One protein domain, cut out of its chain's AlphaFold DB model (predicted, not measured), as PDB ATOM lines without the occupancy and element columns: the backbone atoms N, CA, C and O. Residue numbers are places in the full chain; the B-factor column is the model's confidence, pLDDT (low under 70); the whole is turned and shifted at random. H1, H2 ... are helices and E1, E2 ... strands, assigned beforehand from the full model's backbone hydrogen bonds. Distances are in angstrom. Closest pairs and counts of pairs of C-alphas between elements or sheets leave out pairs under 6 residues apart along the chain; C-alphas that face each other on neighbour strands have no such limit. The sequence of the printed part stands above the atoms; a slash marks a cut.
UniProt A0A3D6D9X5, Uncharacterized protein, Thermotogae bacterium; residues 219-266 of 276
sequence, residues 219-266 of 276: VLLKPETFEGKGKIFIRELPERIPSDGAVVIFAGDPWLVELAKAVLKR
ATOM      1  N   VAL A 219     148.607 118.102 130.423       95.44
ATOM      2  CA  VAL A 219     147.799 118.733 129.367       95.44
ATOM      3  C   VAL A 219     146.334 118.339 129.517       95.44
ATOM      4  O   VAL A 219     145.994 117.161 129.435       95.44
ATOM      5  N   LEU A 220     145.452 119.327 129.680       93.00
ATOM      6  CA  LEU A 220     143.999 119.134 129.633       93.00
ATOM      7  C   LEU A 220     143.483 119.376 128.211       93.00
ATOM      8  O   LEU A 220     143.725 120.421 127.608       93.00
ATOM      9  N   LEU A 221     142.747 118.404 127.688       90.94
ATOM     10  CA  LEU A 221     142.117 118.427 126.376       90.94
ATOM     11  C   LEU A 221     140.607 118.633 126.542       90.94
ATOM     12  O   LEU A 221     139.979 117.924 127.330       90.94
ATOM     13  N   LYS A 222     140.037 119.566 125.762       82.94
ATOM     14  CA  LYS A 222     138.628 120.005 125.834       82.94
ATOM     15  C   LYS A 222     138.211 120.517 127.231       82.94
ATOM     16  O   LYS A 222     137.352 119.927 127.883       82.94
ATOM     17  N   PRO A 223     138.811 121.619 127.717       67.81
ATOM     18  CA  PRO A 223     138.540 122.144 129.058       67.81
ATOM     19  C   PRO A 223     137.077 122.575 129.266       67.81
ATOM     20  O   PRO A 223     136.578 122.524 130.391       67.81
ATOM     21  N   GLU A 224     136.379 122.975 128.202       67.25
ATOM     22  CA  GLU A 224     134.968 123.380 128.198       67.25
ATOM     23  C   GLU A 224     133.982 122.236 128.473       67.25
ATOM     24  O   GLU A 224     132.851 122.482 128.890       67.25
ATOM     25  N   THR A 225     134.403 120.988 128.281       64.00
ATOM     26  CA  THR A 225     133.549 119.804 128.365       64.00
ATOM     27  C   THR A 225     134.009 118.946 129.552       64.00
ATOM     28  O   THR A 225     134.971 118.207 129.414       64.00
ATOM     29  N   PHE A 226     133.332 119.058 130.711       59.03
ATOM     30  CA  PHE A 226     132.935 117.951 131.621       59.03
ATOM     31  C   PHE A 226     133.150 118.012 133.147       59.03
ATOM     32  O   PHE A 226     134.127 118.516 133.697       59.03
ATOM     33  N   GLU A 227     132.177 117.335 133.778       60.53
ATOM     34  CA  GLU A 227     131.976 116.905 135.167       60.53
ATOM     35  C   GLU A 227     132.818 115.655 135.546       60.53
ATOM     36  O   GLU A 227     132.282 114.615 135.927       60.53
ATOM     37  N   GLY A 228     134.149 115.697 135.417       62.66
ATOM     38  CA  GLY A 228     135.036 114.691 136.037       62.66
ATOM     39  C   GLY A 228     134.979 113.246 135.499       62.66
ATOM     40  O   GLY A 228     135.472 112.346 136.179       62.66
ATOM     41  N   LYS A 229     134.412 113.014 134.304       70.62
ATOM     42  CA  LYS A 229     134.314 111.694 133.631       70.62
ATOM     43  C   LYS A 229     135.357 111.455 132.521       70.62
ATOM     44  O   LYS A 229     135.293 110.439 131.837       70.62
ATOM     45  N   GLY A 230     136.310 112.370 132.340       83.00
ATOM     46  CA  GLY A 230     137.299 112.295 131.261       83.00
ATOM     47  C   GLY A 230     138.329 111.169 131.413       83.00
ATOM     48  O   GLY A 230     138.551 110.634 132.502       83.00
ATOM     49  N   LYS A 231     138.989 110.815 130.304       91.19
ATOM     50  CA  LYS A 231     140.021 109.762 130.258       91.19
ATOM     51  C   LYS A 231     141.413 110.330 130.562       91.19
ATOM     52  O   LYS A 231     141.750 111.420 130.106       91.19
ATOM     53  N   ILE A 232     142.234 109.573 131.288       93.75
ATOM     54  CA  ILE A 232     143.665 109.867 131.464       93.75
ATOM     55  C   ILE A 232     144.455 109.019 130.468       93.75
ATOM     56  O   ILE A 232     144.289 107.801 130.432       93.75
ATOM     57  N   PHE A 233     145.306 109.664 129.679       94.81
ATOM     58  CA  PHE A 233     146.277 109.025 128.796       94.81
ATOM     59  C   PHE A 233     147.673 109.188 129.395       94.81
ATOM     60  O   PHE A 233     148.038 110.281 129.835       94.81
ATOM     61  N   ILE A 234     148.442 108.101 129.430       95.25
ATOM     62  CA  ILE A 234     149.782 108.064 130.025       95.25
ATOM     63  C   ILE A 234     150.767 107.693 128.929       95.25
ATOM     64  O   ILE A 234     150.675 106.594 128.392       95.25
ATOM     65  N   ARG A 235     151.695 108.602 128.603       91.81
ATOM     66  CA  ARG A 235     152.660 108.434 127.496       91.81
ATOM     67  C   ARG A 235     151.989 107.993 126.185       91.81
ATOM     68  O   ARG A 235     152.545 107.225 125.410       91.81
ATOM     69  N   GLU A 236     150.788 108.500 125.943       90.38
ATOM     70  CA  GLU A 236     149.984 108.198 124.765       90.38
ATOM     71  C   GLU A 236     149.273 109.476 124.324       90.38
ATOM     72  O   GLU A 236     148.717 110.208 125.148       90.38
ATOM     73  N   LEU A 237     149.298 109.748 123.020       88.31
ATOM     74  CA  LEU A 237     148.596 110.880 122.427       88.31
ATOM     75  C   LEU A 237     147.302 110.365 121.790       88.31
ATOM     76  O   LEU A 237     147.369 109.518 120.899       88.31
ATOM     77  N   PRO A 238     146.121 110.841 122.214       86.75
ATOM     78  CA  PRO A 238     144.872 110.353 121.649       86.75
ATOM     79  C   PRO A 238     144.698 110.811 120.197       86.75
ATOM     80  O   PRO A 238     144.675 112.014 119.937       86.75
ATOM     81  N   GLU A 239     144.459 109.873 119.274       82.50
ATOM     82  CA  GLU A 239     144.100 110.178 117.873       82.50
ATOM     83  C   GLU A 239     142.809 111.004 117.771       82.50
ATOM     84  O   GLU A 239     142.632 111.835 116.881       82.50
ATOM     85  N   ARG A 240     141.871 110.770 118.697       84.19
ATOM     86  CA  ARG A 240     140.623 111.527 118.825       84.19
ATOM     87  C   ARG A 240     140.397 111.899 120.277       84.19
ATOM     88  O   ARG A 240     140.383 111.037 121.153       84.19
ATOM     89  N   ILE A 241     140.163 113.185 120.521       85.00
ATOM     90  CA  ILE A 241     139.881 113.688 121.865       85.00
ATOM     91  C   ILE A 241     138.466 113.237 122.275       85.00
ATOM     92  O   ILE A 241     137.507 113.633 121.596       85.00
ATOM     93  N   PRO A 242     138.310 112.468 123.375       84.62
ATOM     94  CA  PRO A 242     137.006 112.034 123.879       84.62
ATOM     95  C   PRO A 242     136.002 113.187 124.017       84.62
ATOM     96  O   PRO A 242     136.387 114.344 124.199       84.62
ATOM     97  N   SER A 243     134.704 112.894 123.907       81.25
ATOM     98  CA  SER A 243     133.638 113.878 124.169       81.25
ATOM     99  C   SER A 243     133.674 114.386 125.606       81.25
ATOM    100  O   SER A 243     133.416 115.562 125.842       81.25
ATOM    101  N   ASP A 244     134.068 113.510 126.529       82.00
ATOM    102  CA  ASP A 244     133.970 113.729 127.972       82.00
ATOM    103  C   ASP A 244     135.220 114.410 128.562       82.00
ATOM    104  O   ASP A 244     135.439 114.396 129.774       82.00
ATOM    105  N   GLY A 245     136.070 114.973 127.696       86.69
ATOM    106  CA  GLY A 245     137.371 115.536 128.052       86.69
ATOM    107  C   GLY A 245     138.460 114.475 128.245       86.69
ATOM    108  O   GLY A 245     138.205 113.270 128.350       86.69
ATOM    109  N   ALA A 246     139.717 114.919 128.268       91.75
ATOM    110  CA  ALA A 246     140.852 114.046 128.553       91.75
ATOM    111  C   ALA A 246     142.024 114.801 129.178       91.75
ATOM    112  O   ALA A 246     142.201 115.990 128.938       91.75
ATOM    113  N   VAL A 247     142.857 114.092 129.935       94.44
ATOM    114  CA  VAL A 247     144.148 114.597 130.412       94.44
ATOM    115  C   VAL A 247     145.257 113.699 129.888       94.44
ATOM    116  O   VAL A 247     145.146 112.478 129.949       94.44
ATOM    117  N   VAL A 248     146.324 114.308 129.381       95.31
ATOM    118  CA  VAL A 248     147.553 113.619 128.979       95.31
ATOM    119  C   VAL A 248     148.629 113.903 130.020       95.31
ATOM    120  O   VAL A 248     148.868 115.059 130.378       95.31
ATOM    121  N   ILE A 249     149.267 112.838 130.498       96.88
ATOM    122  CA  ILE A 249     150.457 112.884 131.348       96.88
ATOM    123  C   ILE A 249     151.572 112.029 130.753       96.88
ATOM    124  O   ILE A 249     151.325 111.086 130.002       96.88
ATOM    125  N   PHE A 250     152.812 112.345 131.111       95.38
ATOM    126  CA  PHE A 250     153.999 111.772 130.469       95.38
ATOM    127  C   PHE A 250     154.765 110.757 131.333       95.38
ATOM    128  O   PHE A 250     155.795 110.243 130.906       95.38
ATOM    129  N   ALA A 251     154.237 110.411 132.510       96.44
ATOM    130  CA  ALA A 251     154.755 109.344 133.364       96.44
ATOM    131  C   ALA A 251     153.618 108.643 134.123       96.44
ATOM    132  O   ALA A 251     152.570 109.234 134.383       96.44
ATOM    133  N   GLY A 252     153.837 107.381 134.496       96.69
ATOM    134  CA  GLY A 252     152.884 106.566 135.257       96.69
ATOM    135  C   GLY A 252     153.005 106.692 136.778       96.69
ATOM    136  O   GLY A 252     152.435 105.874 137.498       96.69
ATOM    137  N   ASP A 253     153.767 107.668 137.280       97.75
ATOM    138  CA  ASP A 253     154.013 107.814 138.714       97.75
ATOM    139  C   ASP A 253     152.689 108.038 139.481       97.75
ATOM    140  O   ASP A 253     151.893 108.896 139.081       97.75
ATOM    141  N   PRO A 254     152.442 107.350 140.619       97.62
ATOM    142  CA  PRO A 254     151.172 107.451 141.344       97.62
ATOM    143  C   PRO A 254     150.772 108.885 141.714       97.62
ATOM    144  O   PRO A 254     149.609 109.261 141.585       97.62
ATOM    145  N   TRP A 255     151.739 109.714 142.120       97.25
ATOM    146  CA  TRP A 255     151.499 111.117 142.465       97.25
ATOM    147  C   TRP A 255     151.025 111.942 141.255       97.25
ATOM    148  O   TRP A 255     150.163 112.807 141.400       97.25
ATOM    149  N   LEU A 256     151.542 111.655 140.057       97.69
ATOM    150  CA  LEU A 256     151.179 112.358 138.828       97.69
ATOM    151  C   LEU A 256     149.795 111.924 138.337       97.69
ATOM    152  O   LEU A 256     149.009 112.754 137.883       97.69
ATOM    153  N   VAL A 257     149.467 110.639 138.491       97.38
ATOM    154  CA  VAL A 257     148.129 110.104 138.208       97.38
ATOM    155  C   VAL A 257     147.077 110.750 139.116       97.38
ATOM    156  O   VAL A 257     146.006 111.126 138.635       97.38
ATOM    157  N   GLU A 258     147.365 110.934 140.407       96.62
ATOM    158  CA  GLU A 258     146.451 111.638 141.317       96.62
ATOM    159  C   GLU A 258     146.281 113.119 140.949       96.62
ATOM    160  O   GLU A 258     145.152 113.619 140.937       96.62
ATOM    161  N   LEU A 259     147.356 113.806 140.551       96.44
ATOM    162  CA  LEU A 259     147.257 115.172 140.027       96.44
ATOM    163  C   LEU A 259     146.418 115.235 138.744       96.44
ATOM    164  O   LEU A 259     145.553 116.099 138.626       96.44
ATOM    165  N   ALA A 260     146.589 114.295 137.813       95.31
ATOM    166  CA  ALA A 260     145.777 114.222 136.597       95.31
ATOM    167  C   ALA A 260     144.282 114.040 136.909       95.31
ATOM    168  O   ALA A 260     143.430 114.703 136.312       95.31
ATOM    169  N   LYS A 261     143.948 113.195 137.897       94.12
ATOM    170  CA  LYS A 261     142.569 113.047 138.399       94.12
ATOM    171  C   LYS A 261     142.050 114.345 139.022       94.12
ATOM    172  O   LYS A 261     140.873 114.663 138.853       94.12
ATOM    173  N   ALA A 262     142.886 115.084 139.751       93.81
ATOM    174  CA  ALA A 262     142.516 116.375 140.331       93.81
ATOM    175  C   ALA A 262     142.255 117.435 139.247       93.81
ATOM    176  O   ALA A 262     141.254 118.151 139.338       93.81
ATOM    177  N   VAL A 263     143.077 117.467 138.193       92.81
ATOM    178  CA  VAL A 263     142.903 118.333 137.015       92.81
ATOM    179  C   VAL A 263     141.597 118.022 136.283       92.81
ATOM    180  O   VAL A 263     140.807 118.932 136.033       92.81
ATOM    181  N   LEU A 264     141.291 116.744 136.027       89.94
ATOM    182  CA  LEU A 264     140.003 116.334 135.438       89.94
ATOM    183  C   LEU A 264     138.794 116.776 136.273       89.94
ATOM    184  O   LEU A 264     137.730 117.062 135.733       89.94
ATOM    185  N   LYS A 265     138.952 116.831 137.598       89.12
ATOM    186  CA  LYS A 265     137.916 117.272 138.543       89.12
ATOM    187  C   LYS A 265     137.918 118.788 138.785       89.12
ATOM    188  O   LYS A 265     137.183 119.237 139.660       89.12
ATOM    189  N   ARG A 266     138.747 119.562 138.069       85.62
ATOM    190  CA  ARG A 266     138.953 121.015 138.251       85.62
ATOM    191  C   ARG A 266     139.342 121.427 139.675       85.62
ATOM    192  O   ARG A 266     139.094 122.555 140.091       85.62
TER     193      ARG A 266
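Overview. This is residues 219 to 266 of the 276 residues of an uncharacterized protein of Thermotogae bacterium (UniProt A0A3D6D9X5). A small sheet of three short strands, E1, E3 and E2, has one helix, H1, packed over one of its faces, so the domain has two layers: a helix on a sheet. On the far side of the sheet from H1, the long link between E2 and E3, residues 235 to 245, arches out as a wide loop. The printed part has 48 residues, with E1, E2, E3 and H1 in that order along the chain, and under half of the residues are in named elements. The sheet order is E1, E3, E2, and the sheet is mixed; the class is mixed, helices and strands. The whole is compact, with a radius of gyration of the C-alphas of 9.8 A and spans of 26 by 23 by 13 A.

Arrangement. E1, residues 219 to 221, is an edge strand. Its neighbour is the inner strand E3, residues 246 to 249; the two are antiparallel at 162 degrees. N 221 and O 246 are 2.8 A apart, and N 248 and O 219 are 2.9 A apart, both within hydrogen-bond range. E2, residues 231 to 234, is the other edge strand, and it is parallel to E3 at 18 degrees. Here N 233 and O 247 are within hydrogen-bond range at 2.8 A, and so are N 247 and O 231 at 2.9 A. E1 and E2 are apart. H1, residues 254 to 264, is on the sheet, at a height over the sheet of 9.2 A, and lies over E3 and E2. It only just runs along the strands, at 28 degrees to E3 on the local plane. The closest C-alphas of E3 and H1 are those of Val 247 and Ala 260, 6.4 A apart; those of E2 and H1 are Ile 232 and Ala 260, 7.1 A apart. In H1 every O i to N i+4 pair is within hydrogen-bond range.

Along the chain. E1 begins at C-alpha 219, at (147.799, 118.733, 129.367), and is 6.4 A long from first to last C-alpha. E2 is 9.9 A long, and E3 is 10.1 A long, beginning at C-alpha 246, at (140.852, 114.046, 128.553). H1 is 15.4 A long and ends at C-alpha 264, at (140.003, 116.334, 135.438).

Size, cuts and confidence. The two C-alphas farthest apart are those of Glu 224 and Asp 253, at 26.8 A. The printed part has no cut. The link from E2 to E3, 11 residues, is long; that from E1 to E2, 9 residues, is short, and that from E3 to H1, 4 residues, is tight. The mean pLDDT of the printed part is 87.6, and residues 223 to 228 are under 70.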